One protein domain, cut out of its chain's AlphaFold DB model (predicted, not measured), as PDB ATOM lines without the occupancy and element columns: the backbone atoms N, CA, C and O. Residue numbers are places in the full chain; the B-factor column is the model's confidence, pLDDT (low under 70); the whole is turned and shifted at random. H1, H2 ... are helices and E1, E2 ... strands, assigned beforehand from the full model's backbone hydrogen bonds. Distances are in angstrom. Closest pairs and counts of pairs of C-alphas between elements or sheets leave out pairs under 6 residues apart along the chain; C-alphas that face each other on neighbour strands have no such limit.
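Overview. This is residues 12 to 78 of the 158 residues of an uncharacterized protein of Klugiella xanthotipulae (UniProt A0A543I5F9). A long helical hairpin, H1 and H2 side by side, has a small two-stranded hairpin, E1 and E2, packed along the last part of H2 on the side away from H1. The whole is flat, and residues 34 to 39 of the turn between the helices stick out at one end. The printed part has 67 residues, with two named helices followed by two named strands, H1, H2, E1, E2; the sheet is E1 - E2, antiparallel, and the class is mostly helix. It is loose, with a radius of gyration of the C-alphas of 13.8 A and spans of 43 by 25 by 11 A.

Arrangement. Start with H1, residues 12 to 33, and H2, residues 41 to 61: this helical hairpin touches, closest at the C-alphas of Ala 29 and Ala 45, 4.7 A apart. Their lines have a shallow tilt of 9 degrees and run opposite ways. In both helices every O i to N i+4 pair is within hydrogen-bond range. Go on to the hairpin of E1, residues 67 to 70, and E2, residues 73 to 76, where N 68 and O 75 are 2.9 A apart and N 75 and O 68 2.8 A, within hydrogen-bond range. The closest C-alphas of H2 and E1 are those of Ala 61 and Val 67, 4.9 A apart; for H2 and E2 they are Val 57 and Val 74, 6.9 A. H1 is apart from E1 and E2.

Along the chain. Find C-alpha 12 at (-45.541, 12.306, 2.777); from there H1 runs 31.3 A to C-alpha 33. H2 begins at C-alpha 41, (-42.495, 46.002, 5.190), and runs 30.3 A. E1 is 10.0 A long, and E2 runs 9.9 A to C-alpha 76 at (-24.981, 20.211, -1.127).

Size, cuts and confidence. The two C-alphas farthest apart, Ala 38 and Glu 78, are 44.4 A from each other. The printed part has no cut; the link H1 to H2 is short, the other two are tight. Look at residues 35 to 42 for pLDDT under 70.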
ATOM      1  N   LEU A  12     -44.190  11.756   2.881       90.56
ATOM      2  CA  LEU A  12     -45.541  12.306   2.777       90.56
ATOM      3  C   LEU A  12     -45.905  13.204   3.969       90.56
ATOM      4  O   LEU A  12     -46.592  14.208   3.783       90.56
ATOM      5  N   ASP A  13     -45.490  12.850   5.184       89.94
ATOM      6  CA  ASP A  13     -45.761  13.671   6.370       89.94
ATOM      7  C   ASP A  13     -44.970  14.979   6.328       89.94
ATOM      8  O   ASP A  13     -45.534  16.045   6.580       89.94
ATOM      9  N   THR A  14     -43.717  14.899   5.879       91.44
ATOM     10  CA  THR A  14     -42.858  16.063   5.624       91.44
ATOM     11  C   THR A  14     -43.490  16.971   4.574       91.44
ATOM     12  O   THR A  14     -43.717  18.148   4.833       91.44
ATOM     13  N   LEU A  15     -43.916  16.415   3.432       91.19
ATOM     14  CA  LEU A  15     -44.577  17.178   2.371       91.19
ATOM     15  C   LEU A  15     -45.843  17.898   2.860       91.19
ATOM     16  O   LEU A  15     -46.066  19.060   2.516       91.19
ATOM     17  N   LYS A  16     -46.682  17.231   3.664       89.69
ATOM     18  CA  LYS A  16     -47.889  17.850   4.241       89.69
ATOM     19  C   LYS A  16     -47.530  19.020   5.150       89.69
ATOM     20  O   LYS A  16     -48.170  20.063   5.052       89.69
ATOM     21  N   TYR A  17     -46.544  18.845   6.028       91.56
ATOM     22  CA  TYR A  17     -46.075  19.905   6.917       91.56
ATOM     23  C   TYR A  17     -45.549  21.102   6.114       91.56
ATOM     24  O   TYR A  17     -46.054  22.216   6.266       91.56
ATOM     25  N   THR A  18     -44.624  20.854   5.186       91.38
ATOM     26  CA  THR A  18     -44.016  21.868   4.317       91.38
ATOM     27  C   THR A  18     -45.061  22.646   3.521       91.38
ATOM     28  O   THR A  18     -45.004  23.874   3.471       91.38
ATOM     29  N   PHE A  19     -46.065  21.963   2.957       91.81
ATOM     30  CA  PHE A  19     -47.163  22.615   2.240       91.81
ATOM     31  C   PHE A  19     -47.888  23.654   3.105       91.81
ATOM     32  O   PHE A  19     -48.122  24.773   2.647       91.81
ATOM     33  N   TRP A  20     -48.246  23.304   4.344       91.62
ATOM     34  CA  TRP A  20     -48.978  24.213   5.229       91.62
ATOM     35  C   TRP A  20     -48.137  25.415   5.649       91.62
ATOM     36  O   TRP A  20     -48.627  26.540   5.568       91.62
ATOM     37  N   VAL A  21     -46.867  25.196   6.004       89.50
ATOM     38  CA  VAL A  21     -45.954  26.281   6.392       89.50
ATOM     39  C   VAL A  21     -45.746  27.273   5.245       89.50
ATOM     40  O   VAL A  21     -45.884  28.479   5.442       89.50
ATOM     41  N   ILE A  22     -45.479  26.785   4.029       91.31
ATOM     42  CA  ILE A  22     -45.281  27.656   2.858       91.31
ATOM     43  C   ILE A  22     -46.570  28.388   2.499       91.31
ATOM     44  O   ILE A  22     -46.545  29.583   2.217       91.31
ATOM     45  N   ARG A  23     -47.716  27.698   2.521       88.69
ATOM     46  CA  ARG A  23     -49.008  28.316   2.209       88.69
ATOM     47  C   ARG A  23     -49.305  29.499   3.134       88.69
ATOM     48  O   ARG A  23     -49.766  30.535   2.656       88.69
ATOM     49  N   GLU A  24     -49.073  29.343   4.434       86.38
ATOM     50  CA  GLU A  24     -49.259  30.424   5.410       86.38
ATOM     51  C   GLU A  24     -48.237  31.549   5.206       86.38
ATOM     52  O   GLU A  24     -48.623  32.719   5.157       86.38
ATOM     53  N   GLY A  25     -46.963  31.204   4.985       84.94
ATOM     54  CA  GLY A  25     -45.893  32.167   4.714       84.94
ATOM     55  C   GLY A  25     -46.146  33.032   3.474       84.94
ATOM     56  O   GLY A  25     -45.950  34.244   3.526       84.94
ATOM     57  N   ILE A  26     -46.664  32.453   2.383       84.25
ATOM     58  CA  ILE A  26     -47.047  33.204   1.173       84.25
ATOM     59  C   ILE A  26     -48.155  34.212   1.490       84.25
ATOM     60  O   ILE A  26     -48.087  35.356   1.042       84.25
ATOM     61  N   GLY A  27     -49.174  33.808   2.256       80.50
ATOM     62  CA  GLY A  27     -50.267  34.701   2.647       80.50
ATOM     63  C   GLY A  27     -49.756  35.912   3.427       80.50
ATOM     64  O   GLY A  27     -50.097  37.047   3.096       80.50
ATOM     65  N   LEU A  28     -48.871  35.663   4.393       80.81
ATOM     66  CA  LEU A  28     -48.194  36.700   5.167       80.81
ATOM     67  C   LEU A  28     -47.347  37.615   4.272       80.81
ATOM     68  O   LEU A  28     -47.516  38.831   4.320       80.81
ATOM     69  N   ALA A  29     -46.505  37.055   3.399       82.81
ATOM     70  CA  ALA A  29     -45.670  37.834   2.486       82.81
ATOM     71  C   ALA A  29     -46.501  38.742   1.558       82.81
ATOM     72  O   ALA A  29     -46.159  39.908   1.377       82.81
ATOM     73  N   ILE A  30     -47.622  38.249   1.015       81.75
ATOM     74  CA  ILE A  30     -48.542  39.057   0.195       81.75
ATOM     75  C   ILE A  30     -49.161  40.193   1.017       81.75
ATOM     76  O   ILE A  30     -49.211  41.327   0.539       81.75
ATOM     77  N   SER A  31     -49.620  39.924   2.241       76.81
ATOM     78  CA  SER A  31     -50.168  40.959   3.130       76.81
ATOM     79  C   SER A  31     -49.158  42.072   3.421       76.81
ATOM     80  O   SER A  31     -49.525  43.249   3.353       76.81
ATOM     81  N   GLY A  32     -47.891  41.713   3.650       73.06
ATOM     82  CA  GLY A  32     -46.804  42.679   3.828       73.06
ATOM     83  C   GLY A  32     -46.491  43.466   2.556       73.06
ATOM     84  O   GLY A  32     -46.366  44.679   2.598       73.06
ATOM     85  N   LEU A  33     -46.436  42.819   1.388       76.31
ATOM     86  CA  LEU A  33     -46.144  43.511   0.121       76.31
ATOM     87  C   LEU A  33     -47.283  44.421  -0.363       76.31
ATOM     88  O   LEU A  33     -47.051  45.342  -1.144       76.31
ATOM     89  N   THR A  34     -48.522  44.159   0.058       78.81
ATOM     90  CA  THR A  34     -49.707  44.928  -0.357       78.81
ATOM     91  C   THR A  34     -50.021  46.116   0.554       78.81
ATOM     92  O   THR A  34     -51.007  46.813   0.309       78.81
ATOM     93  N   GLY A  35     -49.187  46.395   1.564       65.06
ATOM     94  CA  GLY A  35     -49.333  47.583   2.409       65.06
ATOM     95  C   GLY A  35     -50.469  47.491   3.424       65.06
ATOM     96  O   GLY A  35     -50.969  48.519   3.882       65.06
ATOM     97  N   THR A  36     -50.942  46.279   3.732       62.09
ATOM     98  CA  THR A  36     -52.089  46.100   4.634       62.09
ATOM     99  C   THR A  36     -51.733  46.251   6.119       62.09
ATOM    100  O   THR A  36     -52.658  46.364   6.923       62.09
ATOM    101  N   GLU A  37     -50.445  46.340   6.489       56.34
ATOM    102  CA  GLU A  37     -49.996  46.324   7.891       56.34
ATOM    103  C   GLU A  37     -48.995  47.411   8.353       56.34
ATOM    104  O   GLU A  37     -48.468  47.272   9.434       56.34
ATOM    105  N   ALA A  38     -48.775  48.555   7.705       52.53
ATOM    106  CA  ALA A  38     -48.026  49.696   8.289       52.53
ATOM    107  C   ALA A  38     -46.677  49.391   9.016       52.53
ATOM    108  O   ALA A  38     -46.309  50.110   9.955       52.53
ATOM    109  N   VAL A  39     -45.921  48.370   8.602       54.97
ATOM    110  CA  VAL A  39     -44.549  48.115   9.089       54.97
ATOM    111  C   VAL A  39     -43.547  48.464   7.979       54.97
ATOM    112  O   VAL A  39     -43.912  48.635   6.823       54.97
ATOM    113  N   ASP A  40     -42.275  48.637   8.326       60.75
ATOM    114  CA  ASP A  40     -41.133  48.767   7.405       60.75
ATOM    115  C   ASP A  40     -40.997  47.453   6.577       60.75
ATOM    116  O   ASP A  40     -40.238  46.539   6.906       60.75
ATOM    117  N   GLU A  41     -41.884  47.288   5.589       59.88
ATOM    118  CA  GLU A  41     -42.495  46.002   5.190       59.88
ATOM    119  C   GLU A  41     -41.676  45.161   4.205       59.88
ATOM    120  O   GLU A  41     -41.777  43.931   4.206       59.88
ATOM    121  N   GLU A  42     -40.821  45.787   3.397       63.97
ATOM    122  CA  GLU A  42     -40.042  45.080   2.374       63.97
ATOM    123  C   GLU A  42     -39.054  44.089   3.012       63.97
ATOM    124  O   GLU A  42     -38.980  42.924   2.619       63.97
ATOM    125  N   HIS A  43     -38.372  44.502   4.085       72.19
ATOM    126  CA  HIS A  43     -37.449  43.628   4.813       72.19
ATOM    127  C   HIS A  43     -38.156  42.466   5.515       72.19
ATOM    128  O   HIS A  43     -37.556  41.406   5.696       72.19
ATOM    129  N   TRP A  44     -39.409  42.645   5.937       79.12
ATOM    130  CA  TRP A  44     -40.166  41.573   6.572       79.12
ATOM    131  C   TRP A  44     -40.666  40.556   5.543       79.12
ATOM    132  O   TRP A  44     -40.495  39.357   5.759       79.12
ATOM    133  N   ALA A  45     -41.188  41.008   4.398       79.00
ATOM    134  CA  ALA A  45     -41.613  40.116   3.321       79.00
ATOM    135  C   ALA A  45     -40.443  39.279   2.777       79.00
ATOM    136  O   ALA A  45     -40.584  38.069   2.608       79.00
ATOM    137  N   ILE A  46     -39.266  39.889   2.590       80.81
ATOM    138  CA  ILE A  46     -38.048  39.173   2.178       80.81
ATOM    139  C   ILE A  46     -37.667  38.101   3.210       80.81
ATOM    140  O   ILE A  46     -37.432  36.957   2.837       80.81
ATOM    141  N   ARG A  47     -37.710  38.411   4.514       83.69
ATOM    142  CA  ARG A  47     -37.444  37.410   5.565       83.69
ATOM    143  C   ARG A  47     -38.440  36.253   5.559       83.69
ATOM    144  O   ARG A  47     -38.059  35.137   5.896       83.69
ATOM    145  N   GLN A  48     -39.702  36.499   5.203       85.81
ATOM    146  CA  GLN A  48     -40.681  35.420   5.048       85.81
ATOM    147  C   GLN A  48     -40.332  34.521   3.858       85.81
ATOM    148  O   GLN A  48     -40.432  33.302   3.976       85.81
ATOM    149  N   LEU A  49     -39.877  35.095   2.738       85.31
ATOM    150  CA  LEU A  49     -39.389  34.316   1.595       85.31
ATOM    151  C   LEU A  49     -38.169  33.460   1.979       85.31
ATOM    152  O   LEU A  49     -38.168  32.263   1.694       85.31
ATOM    153  N   ASP A  50     -37.195  34.036   2.690       86.94
ATOM    154  CA  ASP A  50     -36.007  33.311   3.170       86.94
ATOM    155  C   ASP A  50     -36.387  32.166   4.116       86.94
ATOM    156  O   ASP A  50     -35.877  31.051   3.998       86.94
ATOM    157  N   TYR A  51     -37.324  32.414   5.035       89.50
ATOM    158  CA  TYR A  51     -37.829  31.388   5.945       89.50
ATOM    159  C   TYR A  51     -38.541  30.258   5.191       89.50
ATOM    160  O   TYR A  51     -38.319  29.083   5.478       89.50
ATOM    161  N   MET A  52     -39.353  30.578   4.181       91.50
ATOM    162  CA  MET A  52     -39.990  29.553   3.348       91.50
ATOM    163  C   MET A  52     -38.966  28.726   2.570       91.50
ATOM    164  O   MET A  52     -39.123  27.508   2.459       91.50
ATOM    165  N   GLN A  53     -37.904  29.356   2.063       91.25
ATOM    166  CA  GLN A  53     -36.809  28.641   1.412       91.25
ATOM    167  C   GLN A  53     -36.081  27.719   2.396       91.25
ATOM    168  O   GLN A  53     -35.830  26.561   2.060       91.25
ATOM    169  N   GLN A  54     -35.799  28.189   3.613       93.44
ATOM    170  CA  GLN A  54     -35.215  27.365   4.668       93.44
ATOM    171  C   GLN A  54     -36.070  26.121   4.943       93.44
ATOM    172  O   GLN A  54     -35.549  25.010   4.920       93.44
ATOM    173  N   VAL A  55     -37.383  26.287   5.127       94.75
ATOM    174  CA  VAL A  55     -38.307  25.173   5.407       94.75
ATOM    175  C   VAL A  55     -38.332  24.153   4.263       94.75
ATOM    176  O   VAL A  55     -38.372  22.950   4.512       94.75
ATOM    177  N   LEU A  56     -38.282  24.607   3.006       94.06
ATOM    178  CA  LEU A  56     -38.184  23.724   1.837       94.06
ATOM    179  C   LEU A  56     -36.891  22.900   1.841       94.06
ATOM    180  O   LEU A  56     -36.915  21.706   1.547       94.06
ATOM    181  N   VAL A  57     -35.767  23.537   2.167       93.38
ATOM    182  CA  VAL A  57     -34.456  22.881   2.213       93.38
ATOM    183  C   VAL A  57     -34.378  21.880   3.356       93.38
ATOM    184  O   VAL A  57     -33.888  20.774   3.155       93.38
ATOM    185  N   GLU A  58     -34.850  22.247   4.545       93.31
ATOM    186  CA  GLU A  58     -34.859  21.357   5.709       93.31
ATOM    187  C   GLU A  58     -35.738  20.130   5.449       93.31
ATOM    188  O   GLU A  58     -35.311  19.006   5.700       93.31
ATOM    189  N   ALA A  59     -36.903  20.324   4.826       94.38
ATOM    190  CA  ALA A  59     -37.769  19.233   4.392       94.38
ATOM    191  C   ALA A  59     -37.097  18.302   3.371       94.38
ATOM    192  O   ALA A  59     -37.262  17.085   3.437       94.38
ATOM    193  N   LEU A  60     -36.324  18.855   2.432       93.50
ATOM    194  CA  LEU A  60     -35.540  18.055   1.493       93.50
ATOM    195  C   LEU A  60     -34.430  17.276   2.216       93.50
ATOM    196  O   LEU A  60     -34.231  16.094   1.942       93.50
ATOM    197  N   ALA A  61     -33.741  17.913   3.165       94.31
ATOM    198  CA  ALA A  61     -32.646  17.323   3.933       94.31
ATOM    199  C   ALA A  61     -33.080  16.174   4.858       94.31
ATOM    200  O   ALA A  61     -32.262  15.315   5.178       94.31
ATOM    201  N   GLU A  62     -34.356  16.109   5.256       93.94
ATOM    202  CA  GLU A  62     -34.896  14.954   5.989       93.94
ATOM    203  C   GLU A  62     -34.843  13.650   5.176       93.94
ATOM    204  O   GLU A  62     -34.758  12.570   5.762       93.94
ATOM    205  N   HIS A  63     -34.881  13.742   3.840       94.12
ATOM    206  CA  HIS A  63     -35.001  12.577   2.949       94.12
ATOM    207  C   HIS A  63     -33.855  12.443   1.944       94.12
ATOM    208  O   HIS A  63     -33.705  11.382   1.341       94.12
ATOM    209  N   VAL A  64     -33.038  13.483   1.765       94.56
ATOM    210  CA  VAL A  64     -31.886  13.486   0.857       94.56
ATOM    211  C   VAL A  64     -30.611  13.778   1.640       94.56
ATOM    212  O   VAL A  64     -30.370  14.899   2.092       94.56
ATOM    213  N   GLU A  65     -29.768  12.755   1.783       95.62
ATOM    214  CA  GLU A  65     -28.492  12.877   2.485       95.62
ATOM    215  C   GLU A  65     -27.563  13.882   1.790       95.62
ATOM    216  O   GLU A  65     -27.470  13.956   0.564       95.62
ATOM    217  N   GLY A  66     -26.847  14.671   2.593       94.19
ATOM    218  CA  GLY A  66     -25.885  15.643   2.088       94.19
ATOM    219  C   GLY A  66     -26.502  16.946   1.572       94.19
ATOM    220  O   GLY A  66     -25.771  17.736   0.981       94.19
ATOM    221  N   VAL A  67     -27.796  17.184   1.806       96.38
ATOM    222  CA  VAL A  67     -28.442  18.502   1.692       96.38
ATOM    223  C   VAL A  67     -28.451  19.162   3.070       96.38
ATOM    224  O   VAL A  67     -28.764  18.512   4.068       96.38
ATOM    225  N   ARG A  68     -28.126  20.455   3.153       95.25
ATOM    226  CA  ARG A  68     -28.288  21.230   4.392       95.25
ATOM    227  C   ARG A  68     -28.557  22.706   4.129       95.25
ATOM    228  O   ARG A  68     -28.142  23.255   3.111       95.25
ATOM    229  N   TRP A  69     -29.196  23.358   5.092       92.00
ATOM    230  CA  TRP A  69     -29.280  24.814   5.159       92.00
ATOM    231  C   TRP A  69     -28.144  25.367   6.022       92.00
ATOM    232  O   TRP A  69     -27.872  24.843   7.103       92.00
ATOM    233  N   ASN A  70     -27.477  26.419   5.558       91.62
ATOM    234  CA  ASN A  70     -26.429  27.107   6.303       91.62
ATOM    235  C   ASN A  70     -26.523  28.615   6.055       91.62
ATOM    236  O   ASN A  70     -26.311  29.043   4.932       91.62
ATOM    237  N   GLU A  71     -26.825  29.414   7.079       86.00
ATOM    238  CA  GLU A  71     -26.764  30.889   7.022       86.00
ATOM    239  C   GLU A  71     -27.316  31.503   5.714       86.00
ATOM    240  O   GLU A  71     -26.606  32.209   4.999       86.00
ATOM    241  N   PHE A  72     -28.586  31.237   5.390       83.25
ATOM    242  CA  PHE A  72     -29.274  31.762   4.193       83.25
ATOM    243  C   PHE A  72     -28.836  31.178   2.844       83.25
ATOM    244  O   PHE A  72     -29.246  31.671   1.794       83.25
ATOM    245  N   ARG A  73     -28.033  30.114   2.842       87.38
ATOM    246  CA  ARG A  73     -27.714  29.361   1.629       87.38
ATOM    247  C   ARG A  73     -28.006  27.882   1.795       87.38
ATOM    248  O   ARG A  73     -27.853  27.295   2.865       87.38
ATOM    249  N   VAL A  74     -28.392  27.276   0.681       91.44
ATOM    250  CA  VAL A  74     -28.425  25.827   0.560       91.44
ATOM    251  C   VAL A  74     -27.006  25.332   0.295       91.44
ATOM    252  O   VAL A  74     -26.264  25.936  -0.482       91.44
ATOM    253  N   GLU A  75     -26.626  24.233   0.923       94.25
ATOM    254  CA  GLU A  75     -25.372  23.551   0.649       94.25
ATOM    255  C   GLU A  75     -25.644  22.089   0.316       94.25
ATOM    256  O   GLU A  75     -26.492  21.437   0.931       94.25
ATOM    257  N   TYR A  76     -24.888  21.582  -0.653       95.56
ATOM    258  CA  TYR A  76     -24.981  20.211  -1.127       95.56
ATOM    259  C   TYR A  76     -23.607  19.549  -1.094       95.56
ATOM    260  O   TYR A  76     -22.600  20.163  -1.445       95.56
ATOM    261  N   THR A  77     -23.576  18.268  -0.741       96.25
ATOM    262  CA  THR A  77     -22.543  17.357  -1.251       96.25
ATOM    263  C   THR A  77     -22.826  17.039  -2.721       96.25
ATOM    264  O   THR A  77     -23.953  17.211  -3.185       96.25
ATOM    265  N   GLU A  78     -21.840  16.530  -3.459       94.81
ATOM    266  CA  GLU A  78     -22.035  16.128  -4.860       94.81
ATOM    267  C   GLU A  78     -23.147  15.070  -5.008       94.81
ATOM    268  O   GLU A  78     -24.075  15.238  -5.800       94.81
TER     269      GLU A  78